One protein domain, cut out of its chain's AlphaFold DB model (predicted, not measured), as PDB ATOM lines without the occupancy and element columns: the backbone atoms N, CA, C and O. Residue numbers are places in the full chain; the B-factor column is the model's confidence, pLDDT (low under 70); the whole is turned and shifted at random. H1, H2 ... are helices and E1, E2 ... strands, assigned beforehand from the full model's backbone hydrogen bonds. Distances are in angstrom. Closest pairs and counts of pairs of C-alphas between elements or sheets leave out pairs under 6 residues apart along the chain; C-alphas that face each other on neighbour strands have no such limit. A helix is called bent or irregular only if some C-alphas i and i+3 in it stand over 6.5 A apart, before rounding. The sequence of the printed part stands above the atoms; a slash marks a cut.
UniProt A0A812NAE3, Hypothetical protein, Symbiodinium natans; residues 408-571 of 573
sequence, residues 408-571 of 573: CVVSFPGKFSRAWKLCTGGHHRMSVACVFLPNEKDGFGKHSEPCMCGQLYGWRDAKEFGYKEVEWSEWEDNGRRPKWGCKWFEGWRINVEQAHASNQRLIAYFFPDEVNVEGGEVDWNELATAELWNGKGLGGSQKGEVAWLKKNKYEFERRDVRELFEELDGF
ATOM      1  N   CYS A 408     -55.040  40.159  11.583       95.69
ATOM      2  CA  CYS A 408     -53.591  40.031  11.540       95.69
ATOM      3  C   CYS A 408     -52.983  40.975  10.503       95.69
ATOM      4  O   CYS A 408     -53.292  40.877   9.316       95.69
ATOM      5  N   VAL A 409     -52.083  41.857  10.937       95.81
ATOM      6  CA  VAL A 409     -51.292  42.698  10.032       95.81
ATOM      7  C   VAL A 409     -50.169  41.855   9.435       95.81
ATOM      8  O   VAL A 409     -49.191  41.521  10.110       95.81
ATOM      9  N   VAL A 410     -50.331  41.489   8.165       97.19
ATOM     10  CA  VAL A 410     -49.418  40.601   7.437       97.19
ATOM     11  C   VAL A 410     -48.429  41.339   6.553       97.19
ATOM     12  O   VAL A 410     -47.432  40.748   6.180       97.19
ATOM     13  N   SER A 411     -48.658  42.607   6.232       95.88
ATOM     14  CA  SER A 411     -47.654  43.426   5.554       95.88
ATOM     15  C   SER A 411     -47.770  44.870   6.005       95.88
ATOM     16  O   SER A 411     -48.881  45.407   6.068       95.88
ATOM     17  N   PHE A 412     -46.636  45.498   6.319       93.75
ATOM     18  CA  PHE A 412     -46.606  46.868   6.814       93.75
ATOM     19  C   PHE A 412     -45.477  47.701   6.189       93.75
ATOM     20  O   PHE A 412     -44.335  47.238   6.103       93.75
ATOM     21  N   PRO A 413     -45.754  48.952   5.781       89.69
ATOM     22  CA  PRO A 413     -44.745  49.830   5.216       89.69
ATOM     23  C   PRO A 413     -43.783  50.328   6.293       89.69
ATOM     24  O   PRO A 413     -44.080  51.261   7.038       89.69
ATOM     25  N   GLY A 414     -42.579  49.750   6.319       80.62
ATOM     26  CA  GLY A 414     -41.549  50.062   7.317       80.62
ATOM     27  C   GLY A 414     -41.200  51.551   7.443       80.62
ATOM     28  O   GLY A 414     -40.797  51.982   8.514       80.62
ATOM     29  N   LYS A 415     -41.431  52.374   6.409       81.19
ATOM     30  CA  LYS A 415     -41.165  53.826   6.445       81.19
ATOM     31  C   LYS A 415     -42.024  54.616   7.451       81.19
ATOM     32  O   LYS A 415     -41.678  55.753   7.748       81.19
ATOM     33  N   PHE A 416     -43.107  54.039   7.980       84.06
ATOM     34  CA  PHE A 416     -43.992  54.681   8.964       84.06
ATOM     35  C   PHE A 416     -43.732  54.133  10.371       84.06
ATOM     36  O   PHE A 416     -44.513  53.354  10.918       84.06
ATOM     37  N   SER A 417     -42.596  54.516  10.954       77.44
ATOM     38  CA  SER A 417     -42.109  53.953  12.219       77.44
ATOM     39  C   SER A 417     -43.050  54.198  13.403       77.44
ATOM     40  O   SER A 417     -43.150  53.346  14.283       77.44
ATOM     41  N   ARG A 418     -43.779  55.321  13.441       74.38
ATOM     42  CA  ARG A 418     -44.737  55.608  14.518       74.38
ATOM     43  C   ARG A 418     -45.977  54.734  14.403       74.38
ATOM     44  O   ARG A 418     -46.375  54.130  15.396       74.38
ATOM     45  N   ALA A 419     -46.556  54.634  13.208       80.31
ATOM     46  CA  ALA A 419     -47.666  53.717  12.950       80.31
ATOM     47  C   ALA A 419     -47.269  52.259  13.228       80.31
ATOM     48  O   ALA A 419     -48.031  51.519  13.850       80.31
ATOM     49  N   TRP A 420     -46.040  51.880  12.872       84.44
ATOM     50  CA  TRP A 420     -45.467  50.585  13.220       84.44
ATOM     51  C   TRP A 420     -45.374  50.379  14.735       84.44
ATOM     52  O   TRP A 420     -45.914  49.398  15.235       84.44
ATOM     53  N   LYS A 421     -44.776  51.320  15.485       80.12
ATOM     54  CA  LYS A 421     -44.677  51.245  16.956       80.12
ATOM     55  C   LYS A 421     -46.054  51.097  17.607       80.12
ATOM     56  O   LYS A 421     -46.205  50.323  18.545       80.12
ATOM     57  N   LEU A 422     -47.068  51.792  17.097       74.56
ATOM     58  CA  LEU A 422     -48.442  51.674  17.589       74.56
ATOM     59  C   LEU A 422     -49.065  50.307  17.267       74.56
ATOM     60  O   LEU A 422     -49.789  49.753  18.094       74.56
ATOM     61  N   CYS A 423     -48.750  49.742  16.101       80.50
ATOM     62  CA  CYS A 423     -49.136  48.384  15.734       80.50
ATOM     63  C   CYS A 423     -48.445  47.339  16.650       80.50
ATOM     64  O   CYS A 423     -49.029  46.409  17.207       80.50
ATOM     65  N   THR A 424     -47.157  47.496  16.914       83.31
ATOM     66  CA  THR A 424     -46.417  46.484  17.675       83.31
ATOM     67  C   THR A 424     -46.551  46.634  19.191       83.31
ATOM     68  O   THR A 424     -46.481  45.626  19.891       83.31
ATOM     69  N   GLY A 425     -46.805  47.843  19.698       73.62
ATOM     70  CA  GLY A 425     -46.714  48.239  21.112       73.62
ATOM     71  C   GLY A 425     -47.807  47.720  22.053       73.62
ATOM     72  O   GLY A 425     -48.160  48.389  23.013       73.62
ATOM     73  N   GLY A 426     -48.415  46.560  21.793       64.50
ATOM     74  CA  GLY A 426     -49.286  45.908  22.783       64.50
ATOM     75  C   GLY A 426     -50.730  46.421  22.869       64.50
ATOM     76  O   GLY A 426     -51.617  45.637  23.204       64.50
ATOM     77  N   HIS A 427     -50.985  47.684  22.518       61.94
ATOM     78  CA  HIS A 427     -52.269  48.371  22.753       61.94
ATOM     79  C   HIS A 427     -53.445  47.815  21.957       61.94
ATOM     80  O   HIS A 427     -54.588  47.845  22.416       61.94
ATOM     81  N   HIS A 428     -53.181  47.262  20.777       68.50
ATOM     82  CA  HIS A 428     -54.215  46.614  19.991       68.50
ATOM     83  C   HIS A 428     -54.245  45.101  20.212       68.50
ATOM     84  O   HIS A 428     -53.219  44.436  20.387       68.50
ATOM     85  N   ARG A 429     -55.448  44.532  20.096       76.38
ATOM     86  CA  ARG A 429     -55.660  43.080  20.089       76.38
ATOM     87  C   ARG A 429     -55.350  42.427  18.740       76.38
ATOM     88  O   ARG A 429     -55.610  41.238  18.609       76.38
ATOM     89  N   MET A 430     -54.844  43.159  17.741       86.88
ATOM     90  CA  MET A 430     -54.466  42.576  16.445       86.88
ATOM     91  C   MET A 430     -53.210  41.708  16.569       86.88
ATOM     92  O   MET A 430     -52.287  42.046  17.317       86.88
ATOM     93  N   SER A 431     -53.179  40.600  15.835       94.12
ATOM     94  CA  SER A 431     -51.929  39.900  15.547       94.12
ATOM     95  C   SER A 431     -51.091  40.729  14.566       94.12
ATOM     96  O   SER A 431     -51.625  41.498  13.767       94.12
ATOM     97  N   VAL A 432     -49.773  40.568  14.605       94.81
ATOM     98  CA  VAL A 432     -48.842  41.187  13.652       94.81
ATOM     99  C   VAL A 432     -47.880  40.107  13.187       94.81
ATOM    100  O   VAL A 432     -47.033  39.670  13.960       94.81
ATOM    101  N   ALA A 433     -48.013  39.660  11.942       95.88
ATOM    102  CA  ALA A 433     -47.135  38.635  11.377       95.88
ATOM    103  C   ALA A 433     -45.825  39.209  10.820       95.88
ATOM    104  O   ALA A 433     -44.864  38.464  10.646       95.88
ATOM    105  N   CYS A 434     -45.795  40.519  10.555       92.38
ATOM    106  CA  CYS A 434     -44.639  41.249  10.043       92.38
ATOM    107  C   CYS A 434     -43.390  41.007  10.913       92.38
ATOM    108  O   CYS A 434     -43.466  41.082  12.141       92.38
ATOM    109  N   VAL A 435     -42.251  40.740  10.267       86.38
ATOM    110  CA  VAL A 435     -40.974  40.425  10.924       86.38
ATOM    111  C   VAL A 435     -39.926  41.463  10.544       86.38
ATOM    112  O   VAL A 435     -39.746  41.768   9.368       86.38
ATOM    113  N   PHE A 436     -39.198  41.974  11.533       82.75
ATOM    114  CA  PHE A 436     -38.109  42.922  11.338       82.75
ATOM    115  C   PHE A 436     -36.887  42.477  12.157       82.75
ATOM    116  O   PHE A 436     -36.936  42.439  13.386       82.75
ATOM    117  N   LEU A 437     -35.809  42.084  11.467       78.38
ATOM    118  CA  LEU A 437     -34.588  41.524  12.063       78.38
ATOM    119  C   LEU A 437     -33.419  42.490  11.815       78.38
ATOM    120  O   LEU A 437     -32.922  42.552  10.693       78.38
ATOM    121  N   PRO A 438     -32.973  43.258  12.818       74.50
ATOM    122  CA  PRO A 438     -32.030  44.354  12.609       74.50
ATOM    123  C   PRO A 438     -30.557  43.920  12.670       74.50
ATOM    124  O   PRO A 438     -29.670  44.726  12.385       74.50
ATOM    125  N   ASN A 439     -30.258  42.694  13.116       83.44
ATOM    126  CA  ASN A 439     -28.885  42.208  13.277       83.44
ATOM    127  C   ASN A 439     -28.762  40.677  13.124       83.44
ATOM    128  O   ASN A 439     -29.753  39.944  13.098       83.44
ATOM    129  N   GLU A 440     -27.526  40.191  12.997       84.94
ATOM    130  CA  GLU A 440     -27.220  38.778  12.724       84.94
ATOM    131  C   GLU A 440     -27.691  37.808  13.812       84.94
ATOM    132  O   GLU A 440     -28.056  36.664  13.510       84.94
ATOM    133  N   LYS A 441     -27.707  38.249  15.080       83.44
ATOM    134  CA  LYS A 441     -28.192  37.421  16.194       83.44
ATOM    135  C   LYS A 441     -29.666  37.089  15.991       83.44
ATOM    136  O   LYS A 441     -30.046  35.930  16.136       83.44
ATOM    137  N   ASP A 442     -30.430  38.074  15.533       80.00
ATOM    138  CA  ASP A 442     -31.854  37.951  15.225       80.00
ATOM    139  C   ASP A 442     -32.121  37.238  13.891       80.00
ATOM    140  O   ASP A 442     -33.233  36.788  13.633       80.00
ATOM    141  N   GLY A 443     -31.097  37.075  13.051       86.00
ATOM    142  CA  GLY A 443     -31.179  36.371  11.774       86.00
ATOM    143  C   GLY A 443     -31.085  37.261  10.539       86.00
ATOM    144  O   GLY A 443     -31.279  36.759   9.431       86.00
ATOM    145  N   PHE A 444     -30.742  38.543  10.695       87.94
ATOM    146  CA  PHE A 444     -30.309  39.368   9.566       87.94
ATOM    147  C   PHE A 444     -29.112  38.711   8.865       87.94
ATOM    148  O   PHE A 444     -28.230  38.157   9.518       87.94
ATOM    149  N   GLY A 445     -29.108  38.723   7.535       89.31
ATOM    150  CA  GLY A 445     -28.066  38.090   6.722       89.31
ATOM    151  C   GLY A 445     -28.131  36.565   6.649       89.31
ATOM    152  O   GLY A 445     -27.437  35.963   5.833       89.31
ATOM    153  N   LYS A 446     -29.013  35.914   7.419       93.81
ATOM    154  CA  LYS A 446     -29.209  34.462   7.340       93.81
ATOM    155  C   LYS A 446     -30.183  34.089   6.225       93.81
ATOM    156  O   LYS A 446     -31.148  34.799   5.920       93.81
ATOM    157  N   HIS A 447     -29.964  32.916   5.644       93.44
ATOM    158  CA  HIS A 447     -30.817  32.342   4.605       93.44
ATOM    159  C   HIS A 447     -31.660  31.206   5.177       93.44
ATOM    160  O   HIS A 447     -31.216  30.491   6.072       93.44
ATOM    161  N   SER A 448     -32.887  31.060   4.682       94.31
ATOM    162  CA  SER A 448     -33.716  29.890   4.972       94.31
ATOM    163  C   SER A 448     -33.165  28.648   4.266       94.31
ATOM    164  O   SER A 448     -32.400  28.759   3.304       94.31
ATOM    165  N   GLU A 449     -33.610  27.468   4.693       93.12
ATOM    166  CA  GLU A 449     -33.353  26.202   4.005       93.12
ATOM    167  C   GLU A 449     -34.692  25.557   3.591       93.12
ATOM    168  O   GLU A 449     -35.465  25.162   4.464       93.12
ATOM    169  N   PRO A 450     -35.010  25.467   2.281       94.50
ATOM    170  CA  PRO A 450     -34.241  25.987   1.148       94.50
ATOM    171  C   PRO A 450     -34.227  27.527   1.089       94.50
ATOM    172  O   PRO A 450     -35.138  28.204   1.570       94.50
ATOM    173  N   CYS A 451     -33.181  28.090   0.476       94.00
ATOM    174  CA  CYS A 451     -33.021  29.540   0.339       94.00
ATOM    175  C   CYS A 451     -34.037  30.110  -0.660       94.00
ATOM    176  O   CYS A 451     -34.149  29.621  -1.784       94.00
ATOM    177  N   MET A 452     -34.732  31.181  -0.268       94.88
ATOM    178  CA  MET A 452     -35.753  31.840  -1.097       94.88
ATOM    179  C   MET A 452     -35.281  33.136  -1.771       94.88
ATOM    180  O   MET A 452     -36.057  33.754  -2.496       94.88
ATOM    181  N   CYS A 453     -34.023  33.556  -1.595       93.62
ATOM    182  CA  CYS A 453     -33.525  34.817  -2.162       93.62
ATOM    183  C   CYS A 453     -33.692  34.909  -3.683       93.62
ATOM    184  O   CYS A 453     -34.133  35.943  -4.175       93.62
ATOM    185  N   GLY A 454     -33.403  33.829  -4.416       93.00
ATOM    186  CA  GLY A 454     -33.549  33.817  -5.874       93.00
ATOM    187  C   GLY A 454     -35.002  33.970  -6.339       93.00
ATOM    188  O   GLY A 454     -35.242  34.541  -7.394       93.00
ATOM    189  N   GLN A 455     -35.976  33.517  -5.542       93.94
ATOM    190  CA  GLN A 455     -37.400  33.702  -5.844       93.94
ATOM    191  C   GLN A 455     -37.887  35.098  -5.447       93.94
ATOM    192  O   GLN A 455     -38.594  35.740  -6.213       93.94
ATOM    193  N   LEU A 456     -37.497  35.566  -4.257       92.94
ATOM    194  CA  LEU A 456     -37.966  36.837  -3.700       92.94
ATOM    195  C   LEU A 456     -37.366  38.051  -4.404       92.94
ATOM    196  O   LEU A 456     -38.055  39.048  -4.583       92.94
ATOM    197  N   TYR A 457     -36.086  37.979  -4.767       91.12
ATOM    198  CA  TYR A 457     -35.339  39.136  -5.255       91.12
ATOM    199  C   TYR A 457     -34.683  38.913  -6.615       91.12
ATOM    200  O   TYR A 457     -34.225  39.884  -7.212       91.12
ATOM    201  N   GLY A 458     -34.637  37.673  -7.110       90.00
ATOM    202  CA  GLY A 458     -33.923  37.329  -8.336       90.00
ATOM    203  C   GLY A 458     -32.410  37.243  -8.157       90.00
ATOM    204  O   GLY A 458     -31.878  37.333  -7.049       90.00
ATOM    205  N   TRP A 459     -31.721  37.061  -9.281       87.31
ATOM    206  CA  TRP A 459     -30.263  37.084  -9.369       87.31
ATOM    207  C   TRP A 459     -29.831  38.448  -9.893       87.31
ATOM    208  O   TRP A 459     -29.743  38.655 -11.101       87.31
ATOM    209  N   ARG A 460     -29.636  39.383  -8.966       86.25
ATOM    210  CA  ARG A 460     -29.232  40.763  -9.250       86.25
ATOM    211  C   ARG A 460     -27.739  40.943  -9.062       86.25
ATOM    212  O   ARG A 460     -27.096  40.127  -8.394       86.25
ATOM    213  N   ASP A 461     -27.194  42.001  -9.648       89.19
ATOM    214  CA  ASP A 461     -25.790  42.331  -9.438       89.19
ATOM    215  C   ASP A 461     -25.527  42.835  -8.002       89.19
ATOM    216  O   ASP A 461     -26.439  43.158  -7.230       89.19
ATOM    217  N   ALA A 462     -24.250  42.873  -7.614       86.75
ATOM    218  CA  ALA A 462     -23.845  43.307  -6.281       86.75
ATOM    219  C   ALA A 462     -24.307  44.748  -5.971       86.75
ATOM    220  O   ALA A 462     -24.715  45.050  -4.847       86.75
ATOM    221  N   LYS A 463     -24.297  45.636  -6.972       87.38
ATOM    222  CA  LYS A 463     -24.664  47.049  -6.822       87.38
ATOM    223  C   LYS A 463     -26.162  47.213  -6.565       87.38
ATOM    224  O   LYS A 463     -26.543  48.004  -5.705       87.38
ATOM    225  N   GLU A 464     -27.003  46.448  -7.249       82.62
ATOM    226  CA  GLU A 464     -28.452  46.404  -7.049       82.62
ATOM    227  C   GLU A 464     -28.828  45.884  -5.656       82.62
ATOM    228  O   GLU A 464     -29.787  46.364  -5.052       82.62
ATOM    229  N   PHE A 465     -28.045  44.958  -5.097       85.69
ATOM    230  CA  PHE A 465     -28.175  44.539  -3.697       85.69
ATOM    231  C   PHE A 465     -27.491  45.483  -2.694       85.69
ATOM    232  O   PHE A 465     -27.477  45.211  -1.491       85.69
ATOM    233  N   GLY A 466     -26.954  46.616  -3.152       84.81
ATOM    234  CA  GLY A 466     -26.351  47.630  -2.292       84.81
ATOM    235  C   GLY A 466     -25.046  47.183  -1.628       84.81
ATOM    236  O   GLY A 466     -24.737  47.653  -0.526       84.81
ATOM    237  N   TYR A 467     -24.306  46.265  -2.252       87.38
ATOM    238  CA  TYR A 467     -22.907  46.006  -1.919       87.38
ATOM    239  C   TYR A 467     -22.036  47.131  -2.480       87.38
ATOM    240  O   TYR A 467     -22.227  47.595  -3.609       87.38
ATOM    241  N   LYS A 468     -21.055  47.572  -1.696       90.62
ATOM    242  CA  LYS A 468     -19.988  48.453  -2.187       90.62
ATOM    243  C   LYS A 468     -19.018  47.631  -3.036       90.62
ATOM    244  O   LYS A 468     -18.895  46.433  -2.829       90.62
ATOM    245  N   GLU A 469     -18.286  48.263  -3.956       90.00
ATOM    246  CA  GLU A 469     -17.297  47.561  -4.804       90.00
ATOM    247  C   GLU A 469     -16.280  46.748  -3.992       90.00
ATOM    248  O   GLU A 469     -15.937  45.627  -4.351       90.00
ATOM    249  N   VAL A 470     -15.873  47.272  -2.835       88.25
ATOM    250  CA  VAL A 470     -14.969  46.585  -1.899       88.25
ATOM    251  C   VAL A 470     -15.576  45.334  -1.242       88.25
ATOM    252  O   VAL A 470     -14.841  44.557  -0.648       88.25
ATOM    253  N   GLU A 471     -16.892  45.131  -1.347       89.75
ATOM    254  CA  GLU A 471     -17.655  44.010  -0.773       89.75
ATOM    255  C   GLU A 471     -18.074  42.984  -1.854       89.75
ATOM    256  O   GLU A 471     -18.848  42.069  -1.583       89.75
ATOM    257  N   TRP A 472     -17.610  43.113  -3.105       90.88
ATOM    258  CA  TRP A 472     -18.044  42.220  -4.193       90.88
ATOM    259  C   TRP A 472     -17.618  40.764  -3.999       90.88
ATOM    260  O   TRP A 472     -18.388  39.867  -4.338       90.88
ATOM    261  N   SER A 473     -16.444  40.513  -3.412       89.31
ATOM    262  CA  SER A 473     -16.027  39.148  -3.069       89.31
ATOM    263  C   SER A 473     -16.972  38.513  -2.044       89.31
ATOM    264  O   SER A 473     -17.340  37.356  -2.190       89.31
ATOM    265  N   GLU A 474     -17.456  39.290  -1.068       88.81
ATOM    266  CA  GLU A 474     -18.438  38.826  -0.080       88.81
ATOM    267  C   GLU A 474     -19.779  38.465  -0.739       88.81
ATOM    268  O   GLU A 474     -20.419  37.482  -0.366       88.81
ATOM    269  N   TRP A 475     -20.210  39.223  -1.751       91.19
ATOM    270  CA  TRP A 475     -21.401  38.889  -2.535       91.19
ATOM    271  C   TRP A 475     -21.239  37.571  -3.305       91.19
ATOM    272  O   TRP A 475     -22.168  36.756  -3.308       91.19
ATOM    273  N   GLU A 476     -20.083  37.336  -3.934       90.62
ATOM    274  CA  GLU A 476     -19.795  36.068  -4.617       90.62
ATOM    275  C   GLU A 476     -19.767  34.891  -3.634       90.62
ATOM    276  O   GLU A 476     -20.428  33.880  -3.887       90.62
ATOM    277  N   ASP A 477     -19.112  35.061  -2.484       90.44
ATOM    278  CA  ASP A 477     -19.044  34.065  -1.408       90.44
ATOM    279  C   ASP A 477     -20.428  33.774  -0.795       90.44
ATOM    280  O   ASP A 477     -20.753  32.629  -0.479       90.44
ATOM    281  N   ASN A 478     -21.309  34.780  -0.719       86.75
ATOM    282  CA  ASN A 478     -22.721  34.634  -0.335       86.75
ATOM    283  C   ASN A 478     -23.580  33.992  -1.451       86.75
ATOM    284  O   ASN A 478     -24.814  33.998  -1.395       86.75
ATOM    285  N   GLY A 479     -22.954  33.454  -2.501       90.19
ATOM    286  CA  GLY A 479     -23.623  32.799  -3.619       90.19
ATOM    287  C   GLY A 479     -24.454  33.762  -4.459       90.19
ATOM    288  O   GLY A 479     -25.506  33.365  -4.961       90.19
ATOM    289  N   ARG A 480     -24.012  35.020  -4.578       90.94
ATOM    290  CA  ARG A 480     -24.676  36.117  -5.301       90.94
ATOM    291  C   ARG A 480     -26.063  36.476  -4.762       90.94
ATOM    292  O   ARG A 480     -26.986  36.781  -5.517       90.94
ATOM    293  N   ARG A 481     -26.226  36.413  -3.441       91.94
ATOM    294  CA  ARG A 481     -27.485  36.680  -2.727       91.94
ATOM    295  C   ARG A 481     -27.439  38.038  -2.019       91.94
ATOM    296  O   ARG A 481     -26.352  38.556  -1.778       91.94
ATOM    297  N   PRO A 482     -28.591  38.620  -1.644       90.44
ATOM    298  CA  PRO A 482     -28.608  39.849  -0.861       90.44
ATOM    299  C   PRO A 482     -27.997  39.656   0.532       90.44
ATOM    300  O   PRO A 482     -28.252  38.645   1.197       90.44
ATOM    301  N   LYS A 483     -27.277  40.679   1.011       90.06
ATOM    302  CA  LYS A 483     -26.613  40.689   2.329       90.06
ATOM    303  C   LYS A 483     -27.555  40.587   3.523       90.06
ATOM    304  O   LYS A 483     -27.128  40.205   4.600       90.06
ATOM    305  N   TRP A 484     -28.832  40.933   3.354       88.94
ATOM    306  CA  TRP A 484     -29.836  40.858   4.423       88.94
ATOM    307  C   TRP A 484     -30.507  39.480   4.545       88.94
ATOM    308  O   TRP A 484     -31.192  39.227   5.537       88.94
ATOM    309  N   GLY A 485     -30.301  38.574   3.583       93.12
ATOM    310  CA  GLY A 485     -30.822  37.206   3.626       93.12
ATOM    311  C   GLY A 485     -32.344  37.067   3.447       93.12
ATOM    312  O   GLY A 485     -33.061  38.010   3.102       93.12
ATOM    313  N   CYS A 486     -32.849  35.847   3.648       94.38
ATOM    314  CA  CYS A 486     -34.277  35.501   3.520       94.38
ATOM    315  C   CYS A 486     -34.882  34.836   4.765       94.38
ATOM    316  O   CYS A 486     -36.053  34.460   4.742       94.38
ATOM    317  N   LYS A 487     -34.133  34.719   5.873       94.25
ATOM    318  CA  LYS A 487     -34.640  34.096   7.107       94.25
ATOM    319  C   LYS A 487     -35.849  34.832   7.697       94.25
ATOM    320  O   LYS A 487     -36.758  34.189   8.212       94.25
ATOM    321  N   TRP A 488     -35.894  36.160   7.564       93.25
ATOM    322  CA  TRP A 488     -37.034  36.975   8.002       93.25
ATOM    323  C   TRP A 488     -38.351  36.526   7.350       93.25
ATOM    324  O   TRP A 488     -39.379  36.456   8.020       93.25
ATOM    325  N   PHE A 489     -38.308  36.156   6.066       94.94
ATOM    326  CA  PHE A 489     -39.487  35.769   5.299       94.94
ATOM    327  C   PHE A 489     -40.013  34.400   5.737       94.94
ATOM    328  O   PHE A 489     -41.215  34.166   5.739       94.94
ATOM    329  N   GLU A 490     -39.131  33.494   6.161       94.50
ATOM    330  CA  GLU A 490     -39.541  32.219   6.751       94.50
ATOM    331  C   GLU A 490     -40.309  32.429   8.063       94.50
ATOM    332  O   GLU A 490     -41.383  31.857   8.231       94.50
ATOM    333  N   GLY A 491     -39.800  33.287   8.957       93.12
ATOM    334  CA  GLY A 491     -40.493  33.638  10.202       93.12
ATOM    335  C   GLY A 491     -41.843  34.311   9.943       93.12
ATOM    336  O   GLY A 491     -42.858  33.916  10.512       93.12
ATOM    337  N   TRP A 492     -41.870  35.269   9.013       96.69
ATOM    338  CA  TRP A 492     -43.098  35.914   8.555       96.69
ATOM    339  C   TRP A 492     -44.119  34.899   8.029       96.69
ATOM    340  O   TRP A 492     -45.275  34.906   8.450       96.69
ATOM    341  N   ARG A 493     -43.688  33.977   7.162       97.00
ATOM    342  CA  ARG A 493     -44.543  32.948   6.566       97.00
ATOM    343  C   ARG A 493     -45.196  32.069   7.629       97.00
ATOM    344  O   ARG A 493     -46.399  31.843   7.558       97.00
ATOM    345  N   ILE A 494     -44.428  31.623   8.625       96.19
ATOM    346  CA  ILE A 494     -44.943  30.825   9.748       96.19
ATOM    347  C   ILE A 494     -46.039  31.599  10.497       96.19
ATOM    348  O   ILE A 494     -47.111  31.053  10.762       96.19
ATOM    349  N   ASN A 495     -45.813  32.886  10.781       97.06
ATOM    350  CA  ASN A 495     -46.802  33.731  11.453       97.06
ATOM    351  C   ASN A 495     -48.085  33.900  10.618       97.06
ATOM    352  O   ASN A 495     -49.191  33.844  11.158       97.06
ATOM    353  N   VAL A 496     -47.958  34.088   9.301       97.94
ATOM    354  CA  VAL A 496     -49.101  34.200   8.380       97.94
ATOM    355  C   VAL A 496     -49.884  32.894   8.289       97.94
ATOM    356  O   VAL A 496     -51.110  32.917   8.368       97.94
ATOM    357  N   GLU A 497     -49.203  31.757   8.149       97.69
ATOM    358  CA  GLU A 497     -49.833  30.433   8.129       97.69
ATOM    359  C   GLU A 497     -50.596  30.180   9.440       97.69
ATOM    360  O   GLU A 497     -51.739  29.725   9.408       97.69
ATOM    361  N   GLN A 498     -50.029  30.569  10.588       97.00
ATOM    362  CA  GLN A 498     -50.712  30.505  11.882       97.00
ATOM    363  C   GLN A 498     -51.939  31.431  11.951       97.00
ATOM    364  O   GLN A 498     -52.983  31.032  12.478       97.00
ATOM    365  N   ALA A 499     -51.835  32.657  11.430       97.00
ATOM    366  CA  ALA A 499     -52.946  33.608  11.373       97.00
ATOM    367  C   ALA A 499     -54.102  33.058  10.525       97.00
ATOM    368  O   ALA A 499     -55.254  33.061  10.961       97.00
ATOM    369  N   HIS A 500     -53.771  32.525   9.347       97.06
ATOM    370  CA  HIS A 500     -54.719  31.920   8.421       97.06
ATOM    371  C   HIS A 500     -55.385  30.678   9.025       97.06
ATOM    372  O   HIS A 500     -56.610  30.585   9.028       97.06
ATOM    373  N   ALA A 501     -54.611  29.774   9.637       96.75
ATOM    374  CA  ALA A 501     -55.140  28.600  10.338       96.75
ATOM    375  C   ALA A 501     -56.070  28.968  11.509       96.75
ATOM    376  O   ALA A 501     -56.974  28.211  11.858       96.75
ATOM    377  N   SER A 502     -55.874  30.151  12.096       95.88
ATOM    378  CA  SER A 502     -56.729  30.703  13.151       95.88
ATOM    379  C   SER A 502     -57.930  31.496  12.604       95.88
ATOM    380  O   SER A 502     -58.618  32.150  13.385       95.88
ATOM    381  N   ASN A 503     -58.186  31.463  11.288       96.12
ATOM    382  CA  ASN A 503     -59.221  32.238  10.589       96.12
ATOM    383  C   ASN A 503     -59.164  33.750  10.877       96.12
ATOM    384  O   ASN A 503     -60.195  34.425  10.930       96.12
ATOM    385  N   GLN A 504     -57.963  34.294  11.089       96.19
ATOM    386  CA  GLN A 504     -57.789  35.735  11.254       96.19
ATOM    387  C   GLN A 504     -57.882  36.424   9.897       96.19
ATOM    388  O   GLN A 504     -57.336  35.947   8.901       96.19
ATOM    389  N   ARG A 505     -58.535  37.587   9.862       96.88
ATOM    390  CA  ARG A 505     -58.560  38.443   8.675       96.88
ATOM    391  C   ARG A 505     -57.175  39.047   8.460       96.88
ATOM    392  O   ARG A 505     -56.690  39.796   9.308       96.88
ATOM    393  N   LEU A 506     -56.545  38.710   7.341       98.00
ATOM    394  CA  LEU A 506     -55.210  39.189   6.990       98.00
ATOM    395  C   LEU A 506     -55.305  40.599   6.396       98.00
ATOM    396  O   LEU A 506     -56.156  40.846   5.545       98.00
ATOM    397  N   ILE A 507     -54.443  41.516   6.831       97.19
ATOM    398  CA  ILE A 507     -54.445  42.928   6.420       97.19
ATOM    399  C   ILE A 507     -53.057  43.312   5.904       97.19
ATOM    400  O   ILE A 507     -52.059  43.139   6.610       97.19
ATOM    401  N   ALA A 508     -52.995  43.856   4.691       97.25
ATOM    402  CA  ALA A 508     -51.788  44.424   4.100       97.25
ATOM    403  C   ALA A 508     -51.951  45.941   3.939       97.25
ATOM    404  O   ALA A 508     -52.881  46.400   3.269       97.25
ATOM    405  N   TYR A 509     -51.040  46.708   4.542       95.69
ATOM    406  CA  TYR A 509     -51.035  48.166   4.442       95.69
ATOM    407  C   TYR A 509     -50.191  48.654   3.261       95.69
ATOM    408  O   TYR A 509     -49.021  48.288   3.111       95.69
ATOM    409  N   PHE A 510     -50.793  49.521   2.454       95.56
ATOM    410  CA  PHE A 510     -50.194  50.174   1.294       95.56
ATOM    411  C   PHE A 510     -49.739  51.590   1.646       95.56
ATOM    412  O   PHE A 510     -50.129  52.169   2.664       95.56
ATOM    413  N   PHE A 511     -48.892  52.158   0.792       93.25
ATOM    414  CA  PHE A 511     -48.528  53.565   0.878       93.25
ATOM    415  C   PHE A 511     -49.757  54.488   0.719       93.25
ATOM    416  O   PHE A 511     -50.767  54.069   0.151       93.25
ATOM    417  N   PRO A 512     -49.687  55.735   1.236       90.88
ATOM    418  CA  PRO A 512     -50.802  56.675   1.194       90.88
ATOM    419  C   PRO A 512     -51.291  56.927  -0.229       90.88
ATOM    420  O   PRO A 512     -50.491  57.290  -1.083       90.88
ATOM    421  N   ASP A 513     -52.593  56.766  -0.448       90.88
ATOM    422  CA  ASP A 513     -53.294  56.882  -1.733       90.88
ATOM    423  C   ASP A 513     -52.853  55.863  -2.797       90.88
ATOM    424  O   ASP A 513     -53.200  56.003  -3.968       90.88
ATOM    425  N   GLU A 514     -52.115  54.815  -2.416       94.00
ATOM    426  CA  GLU A 514     -51.516  53.873  -3.368       94.00
ATOM    427  C   GLU A 514     -52.115  52.459  -3.310       94.00
ATOM    428  O   GLU A 514     -51.541  51.493  -3.821       94.00
ATOM    429  N   VAL A 515     -53.309  52.327  -2.727       94.56
ATOM    430  CA  VAL A 515     -54.105  51.100  -2.830       94.56
ATOM    431  C   VAL A 515     -54.546  50.918  -4.289       94.56
ATOM    432  O   VAL A 515     -55.111  51.828  -4.891       94.56
ATOM    433  N   ASN A 516     -54.318  49.732  -4.862       92.56
ATOM    434  CA  ASN A 516     -54.657  49.378  -6.252       92.56
ATOM    435  C   ASN A 516     -53.927  50.180  -7.354       92.56
ATOM    436  O   ASN A 516     -54.378  50.188  -8.500       92.56
ATOM    437  N   VAL A 517     -52.798  50.829  -7.054       93.44
ATOM    438  CA  VAL A 517     -51.969  51.480  -8.084       93.44
ATOM    439  C   VAL A 517     -51.251  50.435  -8.945       93.44
ATOM    440  O   VAL A 517     -50.723  49.442  -8.440       93.44
ATOM    441  N   GLU A 518     -51.205  50.668 -10.258       91.69
ATOM    442  CA  GLU A 518     -50.492  49.811 -11.209       91.69
ATOM    443  C   GLU A 518     -49.001  49.687 -10.845       91.69
ATOM    444  O   GLU A 518     -48.308  50.677 -10.586       91.69
ATOM    445  N   GLY A 519     -48.503  48.448 -10.798       89.88
ATOM    446  CA  GLY A 519     -47.142  48.140 -10.345       89.88
ATOM    447  C   GLY A 519     -46.932  48.243  -8.827       89.88
ATOM    448  O   GLY A 519     -45.787  48.152  -8.366       89.88
ATOM    449  N   GLY A 520     -48.012  48.437  -8.058       91.25
ATOM    450  CA  GLY A 520     -48.017  48.389  -6.596       91.25
ATOM    451  C   GLY A 520     -47.923  46.970  -6.032       91.25
ATOM    452  O   GLY A 520     -47.274  46.746  -5.014       91.25
ATOM    453  N   GLU A 521     -48.498  45.997  -6.741       96.56
ATOM    454  CA  GLU A 521     -48.362  44.560  -6.482       96.56
ATOM    455  C   GLU A 521     -47.607  43.881  -7.629       96.56
ATOM    456  O   GLU A 521     -47.598  44.378  -8.754       96.56
ATOM    457  N   VAL A 522     -47.006  42.723  -7.350       96.50
ATOM    458  CA  VAL A 522     -46.266  41.910  -8.330       96.50
ATOM    459  C   VAL A 522     -46.719  40.454  -8.203       96.50
ATOM    460  O   VAL A 522     -47.048  40.012  -7.099       96.50
ATOM    461  N   ASP A 523     -46.788  39.711  -9.310       97.06
ATOM    462  CA  ASP A 523     -47.046  38.269  -9.257       97.06
ATOM    463  C   ASP A 523     -45.840  37.517  -8.674       97.06
ATOM    464  O   ASP A 523     -44.687  37.888  -8.897       97.06
ATOM    465  N   TRP A 524     -46.080  36.422  -7.949       97.00
ATOM    466  CA  TRP A 524     -44.999  35.640  -7.342       97.00
ATOM    467  C   TRP A 524     -43.954  35.168  -8.359       97.00
ATOM    468  O   TRP A 524     -42.766  35.124  -8.044       97.00
ATOM    469  N   ASN A 525     -44.377  34.823  -9.577       96.38
ATOM    470  CA  ASN A 525     -43.472  34.332 -10.614       96.38
ATOM    471  C   ASN A 525     -42.673  35.458 -11.290       96.38
ATOM    472  O   ASN A 525     -41.680  35.183 -11.957       96.38
ATOM    473  N   GLU A 526     -43.081  36.712 -11.091       96.25
ATOM    474  CA  GLU A 526     -42.454  37.902 -11.673       96.25
ATOM    475  C   GLU A 526     -41.531  38.629 -10.683       96.25
ATOM    476  O   GLU A 526     -40.743  39.481 -11.095       96.25
ATOM    477  N   LEU A 527     -41.577  38.289  -9.385       94.44
ATOM    478  CA  LEU A 527     -40.782  38.934  -8.327       94.44
ATOM    479  C   LEU A 527     -39.287  39.013  -8.653       94.44
ATOM    480  O   LEU A 527     -38.656  40.051  -8.445       94.44
ATOM    481  N   ALA A 528     -38.728  37.927  -9.190       92.25
ATOM    482  CA  ALA A 528     -37.308  37.825  -9.501       92.25
ATOM    483  C   ALA A 528     -36.846  38.833 -10.568       92.25
ATOM    484  O   ALA A 528     -35.678  39.215 -10.585       92.25
ATOM    485  N   THR A 529     -37.750  39.273 -11.443       92.56
ATOM    486  CA  THR A 529     -37.451  40.165 -12.571       92.56
ATOM    487  C   THR A 529     -38.051  41.561 -12.416       92.56
ATOM    488  O   THR A 529     -37.653  42.477 -13.128       92.56
ATOM    489  N   ALA A 530     -39.004  41.747 -11.503       93.38
ATOM    490  CA  ALA A 530     -39.713  43.007 -11.324       93.38
ATOM    491  C   ALA A 530     -38.868  44.088 -10.630       93.38
ATOM    492  O   ALA A 530     -37.974  43.813  -9.827       93.38
ATOM    493  N   GLU A 531     -39.207  45.355 -10.859       91.56
ATOM    494  CA  GLU A 531     -38.643  46.481 -10.112       91.56
ATOM    495  C   GLU A 531     -39.330  46.619  -8.738       91.56
ATOM    496  O   GLU A 531     -40.343  47.306  -8.564       91.56
ATOM    497  N   LEU A 532     -38.788  45.928  -7.731       89.75
ATOM    498  CA  LEU A 532     -39.413  45.840  -6.407       89.75
ATOM    499  C   LEU A 532     -39.419  47.180  -5.651       89.75
ATOM    500  O   LEU A 532     -40.359  47.452  -4.909       89.75
ATOM    501  N   TRP A 533     -38.431  48.048  -5.880       89.69
ATOM    502  CA  TRP A 533     -38.261  49.327  -5.171       89.69
ATOM    503  C   TRP A 533     -38.699  50.557  -5.979       89.69
ATOM    504  O   TRP A 533     -38.202  51.654  -5.749       89.69
ATOM    505  N   ASN A 534     -39.674  50.404  -6.877       90.38
ATOM    506  CA  ASN A 534     -40.221  51.498  -7.695       90.38
ATOM    507  C   ASN A 534     -40.992  52.585  -6.903       90.38
ATOM    508  O   ASN A 534     -41.519  53.524  -7.495       90.38
ATOM    509  N   GLY A 535     -41.112  52.436  -5.578       88.44
ATOM    510  CA  GLY A 535     -41.786  53.390  -4.698       88.44
ATOM    511  C   GLY A 535     -43.313  53.412  -4.797       88.44
ATOM    512  O   GLY A 535     -43.901  54.301  -4.196       88.44
ATOM    513  N   LYS A 536     -43.936  52.464  -5.510       92.56
ATOM    514  CA  LYS A 536     -45.387  52.396  -5.731       92.56
ATOM    515  C   LYS A 536     -46.033  51.256  -4.947       92.56
ATOM    516  O   LYS A 536     -45.548  50.125  -5.003       92.56
ATOM    517  N   GLY A 537     -47.156  51.542  -4.292       94.44
ATOM    518  CA  GLY A 537     -48.040  50.627  -3.566       94.44
ATOM    519  C   GLY A 537     -47.435  50.063  -2.284       94.44
ATOM    520  O   GLY A 537     -47.946  50.293  -1.189       94.44
ATOM    521  N   LEU A 538     -46.344  49.316  -2.428       94.12
ATOM    522  CA  LEU A 538     -45.708  48.508  -1.394       94.12
ATOM    523  C   LEU A 538     -44.184  48.687  -1.431       94.12
ATOM    524  O   LEU A 538     -43.587  48.898  -2.489       94.12
ATOM    525  N   GLY A 539     -43.528  48.545  -0.279       91.44
ATOM    526  CA  GLY A 539     -42.072  48.402  -0.219       91.44
ATOM    527  C   GLY A 539     -41.581  47.096  -0.862       91.44
ATOM    528  O   GLY A 539     -42.344  46.147  -1.026       91.44
ATOM    529  N   GLY A 540     -40.285  47.012  -1.183       90.75
ATOM    530  CA  GLY A 540     -39.721  45.848  -1.885       90.75
ATOM    531  C   GLY A 540     -39.978  44.510  -1.177       90.75
ATOM    532  O   GLY A 540     -40.470  43.573  -1.801       90.75
ATOM    533  N   SER A 541     -39.741  44.436   0.138       90.69
ATOM    534  CA  SER A 541     -40.049  43.235   0.935       90.69
ATOM    535  C   SER A 541     -41.551  42.939   0.990       90.69
ATOM    536  O   SER A 541     -41.953  41.786   0.849       90.69
ATOM    537  N   GLN A 542     -42.383  43.979   1.105       94.88
ATOM    538  CA  GLN A 542     -43.841  43.848   1.154       94.88
ATOM    539  C   GLN A 542     -44.425  43.274  -0.140       94.88
ATOM    540  O   GLN A 542     -45.390  42.516  -0.103       94.88
ATOM    541  N   LYS A 543     -43.833  43.588  -1.299       95.94
ATOM    542  CA  LYS A 543     -44.245  42.974  -2.570       95.94
ATOM    543  C   LYS A 543     -44.038  41.464  -2.554       95.94
ATOM    544  O   LYS A 543     -44.913  40.742  -3.018       95.94
ATOM    545  N   GLY A 544     -42.936  40.988  -1.968       95.81
ATOM    546  CA  GLY A 544     -42.697  39.558  -1.757       95.81
ATOM    547  C   GLY A 544     -43.739  38.915  -0.835       95.81
ATOM    548  O   GLY A 544     -44.288  37.865  -1.165       95.81
ATOM    549  N   GLU A 545     -44.058  39.574   0.282       97.25
ATOM    550  CA  GLU A 545     -45.101  39.149   1.230       97.25
ATOM    551  C   GLU A 545     -46.468  39.010   0.534       97.25
ATOM    552  O   GLU A 545     -47.083  37.942   0.541       97.25
ATOM    553  N   VAL A 546     -46.930  40.065  -0.140       97.75
ATOM    554  CA  VAL A 546     -48.245  40.099  -0.798       97.75
ATOM    555  C   VAL A 546     -48.324  39.133  -1.983       97.75
ATOM    556  O   VAL A 546     -49.327  38.436  -2.148       97.75
ATOM    557  N   ALA A 547     -47.263  39.021  -2.782       97.88
ATOM    558  CA  ALA A 547     -47.193  38.049  -3.869       97.88
ATOM    559  C   ALA A 547     -47.322  36.605  -3.354       97.88
ATOM    560  O   ALA A 547     -47.993  35.778  -3.976       97.88
ATOM    561  N   TRP A 548     -46.731  36.299  -2.193       98.00
ATOM    562  CA  TRP A 548     -46.846  34.980  -1.573       98.00
ATOM    563  C   TRP A 548     -48.269  34.686  -1.097       98.00
ATOM    564  O   TRP A 548     -48.769  33.582  -1.329       98.00
ATOM    565  N   LEU A 549     -48.946  35.668  -0.490       98.25
ATOM    566  CA  LEU A 549     -50.358  35.541  -0.108       98.25
ATOM    567  C   LEU A 549     -51.223  35.203  -1.329       98.25
ATOM    568  O   LEU A 549     -52.005  34.253  -1.292       98.25
ATOM    569  N   LYS A 550     -51.019  35.919  -2.445       97.88
ATOM    570  CA  LYS A 550     -51.740  35.683  -3.709       97.88
ATOM    571  C   LYS A 550     -51.460  34.295  -4.281       97.88
ATOM    572  O   LYS A 550     -52.402  33.590  -4.639       97.88
ATOM    573  N   LYS A 551     -50.192  33.868  -4.310       97.81
ATOM    574  CA  LYS A 551     -49.791  32.529  -4.773       97.81
ATOM    575  C   LYS A 551     -50.519  31.417  -4.015       97.81
ATOM    576  O   LYS A 551     -50.973  30.452  -4.626       97.81
ATOM    577  N   ASN A 552     -50.635  31.559  -2.697       98.06
ATOM    578  CA  ASN A 552     -51.286  30.576  -1.829       98.06
ATOM    579  C   ASN A 552     -52.805  30.767  -1.727       98.06
ATOM    580  O   ASN A 552     -53.465  30.009  -1.024       98.06
ATOM    581  N   LYS A 553     -53.369  31.741  -2.457       97.94
ATOM    582  CA  LYS A 553     -54.799  32.076  -2.449       97.94
ATOM    583  C   LYS A 553     -55.319  32.434  -1.054       97.94
ATOM    584  O   LYS A 553     -56.464  32.142  -0.724       97.94
ATOM    585  N   TYR A 554     -54.479  33.060  -0.234       98.00
ATOM    586  CA  TYR A 554     -54.915  33.597   1.048       98.00
ATOM    587  C   TYR A 554     -55.635  34.915   0.796       98.00
ATOM    588  O   TYR A 554     -55.070  35.831   0.198       98.00
ATOM    589  N   GLU A 555     -56.890  35.007   1.228       97.81
ATOM    590  CA  GLU A 555     -57.636  36.259   1.166       97.81
ATOM    591  C   GLU A 555     -57.051  37.262   2.163       97.81
ATOM    592  O   GLU A 555     -56.803  36.942   3.329       97.81
ATOM    593  N   PHE A 556     -56.823  38.486   1.693       97.94
ATOM    594  CA  PHE A 556     -56.357  39.583   2.527       97.94
ATOM    595  C   PHE A 556     -57.016  40.893   2.110       97.94
ATOM    596  O   PHE A 556     -57.343  41.126   0.941       97.94
ATOM    597  N   GLU A 557     -57.195  41.755   3.097       97.31
ATOM    598  CA  GLU A 557     -57.702  43.105   2.944       97.31
ATOM    599  C   GLU A 557     -56.547  44.054   2.610       97.31
ATOM    600  O   GLU A 557     -55.471  43.988   3.211       97.31
ATOM    601  N   ARG A 558     -56.774  44.940   1.639       97.25
ATOM    602  CA  ARG A 558     -55.845  46.012   1.279       97.25
ATOM    603  C   ARG A 558     -56.312  47.269   1.983       97.25
ATOM    604  O   ARG A 558     -57.440  47.690   1.741       97.25
ATOM    605  N   ARG A 559     -55.461  47.853   2.817       95.12
ATOM    606  CA  ARG A 559     -55.764  49.110   3.505       95.12
ATOM    607  C   ARG A 559     -54.719  50.156   3.202       95.12
ATOM    608  O   ARG A 559     -53.538  49.847   3.042       95.12
ATOM    609  N   ASP A 560     -55.146  51.402   3.153       93.38
ATOM    610  CA  ASP A 560     -54.231  52.528   3.146       93.38
ATOM    611  C   ASP A 560     -53.612  52.697   4.539       93.38
ATOM    612  O   ASP A 560     -54.312  52.610   5.547       93.38
ATOM    613  N   VAL A 561     -52.306  52.960   4.640       90.50
ATOM    614  CA  VAL A 561     -51.673  53.211   5.949       90.50
ATOM    615  C   VAL A 561     -52.327  54.370   6.717       90.50
ATOM    616  O   VAL A 561     -52.284  54.387   7.944       90.50
ATOM    617  N   ARG A 562     -52.984  55.317   6.033       84.81
ATOM    618  CA  ARG A 562     -53.779  56.388   6.655       84.81
ATOM    619  C   ARG A 562     -54.930  55.855   7.486       84.81
ATOM    620  O   ARG A 562     -55.152  56.374   8.575       84.81
ATOM    621  N   GLU A 563     -55.592  54.795   7.028       85.50
ATOM    622  CA  GLU A 563     -56.677  54.156   7.774       85.50
ATOM    623  C   GLU A 563     -56.179  53.651   9.126       85.50
ATOM    624  O   GLU A 563     -56.888  53.775  10.119       85.50
ATOM    625  N   LEU A 564     -54.933  53.168   9.208       82.81
ATOM    626  CA  LEU A 564     -54.360  52.758  10.487       82.81
ATOM    627  C   LEU A 564     -54.233  53.945  11.450       82.81
ATOM    628  O   LEU A 564     -54.550  53.802  12.626       82.81
ATOM    629  N   PHE A 565     -53.808  55.123  10.980       76.62
ATOM    630  CA  PHE A 565     -53.778  56.318  11.830       76.62
ATOM    631  C   PHE A 565     -55.187  56.697  12.313       76.62
ATOM    632  O   PHE A 565     -55.362  57.013  13.487       76.62
ATOM    633  N   GLU A 566     -56.201  56.592  11.448       72.81
ATOM    634  CA  GLU A 566     -57.597  56.834  11.828       72.81
ATOM    635  C   GLU A 566     -58.108  55.826  12.871       72.81
ATOM    636  O   GLU A 566     -58.766  56.204  13.845       72.81
ATOM    637  N   GLU A 567     -57.805  54.539  12.687       69.38
ATOM    638  CA  GLU A 567     -58.206  53.471  13.602       69.38
ATOM    639  C   GLU A 567     -57.514  53.596  14.959       69.38
ATOM    640  O   GLU A 567     -58.166  53.441  15.995       69.38
ATOM    641  N   LEU A 568     -56.214  53.900  14.967       64.50
ATOM    642  CA  LEU A 568     -55.408  54.009  16.180       64.50
ATOM    643  C   LEU A 568     -55.829  55.195  17.055       64.50
ATOM    644  O   LEU A 568     -55.869  55.058  18.279       64.50
ATOM    645  N   ASP A 569     -56.219  56.330  16.471       58.94
ATOM    646  CA  ASP A 569     -56.696  57.476  17.257       58.94
ATOM    647  C   ASP A 569     -58.088  57.265  17.864       58.94
ATOM    648  O   ASP A 569     -58.380  57.861  18.906       58.94
ATOM    649  N   GLY A 570     -58.904  56.382  17.273       53.56
ATOM    650  CA  GLY A 570     -60.161  55.902  17.860       53.56
ATOM    651  C   GLY A 570     -59.990  54.849  18.966       53.56
ATOM    652  O   GLY A 570     -60.978  54.478  19.592       53.56
ATOM    653  N   PHE A 571     -58.771  54.336  19.187       45.50
ATOM    654  CA  PHE A 571     -58.417  53.458  20.313       45.50
ATOM    655  C   PHE A 571     -57.677  54.195  21.440       45.50
ATOM    656  O   PHE A 571     -57.751  53.771  22.590       45.50
TER     657      PHE A 571
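What this domain is: This is residues 408 to 571 of the 573 residues of the protein "Hypothetical protein" of Symbiodinium natans (UniProt A0A812NAE3). A small parallel sheet of three strands, E1, E2 and E3, has two helices, H4 and H5, over one face, while a loop-rich part ending in H3 makes the far end of the longest axis. H1 and H6 meet close to one end of the sheet, and long links without named elements make up much of the rest. The printed part has 164 residues with six named helices and three named strands, in the order E1 H1 H2 H3 H4 E2 H5 E3 H6, and the sheet order is E1 E2 E3. The class is mixed, with 72 residues, under half, in named elements; the whole is compact, with a radius of gyration of the C-alphas of 16.1 A and spans of 51 by 35 by 29 A.

Where its parts are: Find C-alpha 408 at (-53.591, 40.031, 11.540), where E1, residues 408 to 411, begins. Read on to H1, residues 417 to 424, then H2, residues 453 to 456, and H3, residues 469 to 477, 14.0 A long. H3 is irregular: C-alphas 470 and 473 are 7.6 A apart. H4, residues 487 to 501, starts at (-34.640, 34.096, 7.107) and runs 21.5 A. E2, residues 505 to 510, is 16.2 A long, and H5, residues 540 to 551, 16.9 A. E3, residues 556 to 560, is followed directly by H6, residues 561 to 569, ending at (-56.696, 57.476, 17.257); each is 13.1 A long.

How they stand to each other: Look first at inner strand E2. It is parallel to E1 at 33 degrees, with N 408 and O 505 2.8 A apart, and to E3 at 35 degrees, with N 510 and O 559 2.8 A apart, both within hydrogen-bond range. H4 and H5 lie on the same face, two layers, helices on one face of a sheet. H4 has a height over the sheet of 9.9 A, and its closest C-alphas to E1 are Ala 499 and Cys 408, 6.5 A. H5 has a height of 9.4 A; E2, H5, E3 form a strand-helix-strand unit, two parallel strands joined through a helix, with a right-handed crossover. E1, H1 to H4, and E2 form another. H4 and H5 are close but not clearly touching, C-alphas 489 and 545 being 7.7 A apart. Likewise H2 and H5, with C-alphas 456 and 544 5.8 A apart. H1 and H6 only just touch, with 3 pairs of C-alphas within 8 A, the closest 419 and 565, 6.7 A. H6 only grazes the sheet, with residues 561 to 564. H3 touches no helix. Every O i to N i+4 pair is within range in H1, H4 and H6, but 3 of 5 in H3 and 7 of 8 in H5; H2 is too short for one.

The domain as a whole: The C-alphas of Ser 473 and Gly 570, the two farthest apart, are 51.6 A apart. The printed part has no cut. The links H1 to H2, H2 to H3 and E2 to H5 are long. The mean pLDDT of the printed part is 89.6; residues 426 to 428 and 567 to 571 are under 70.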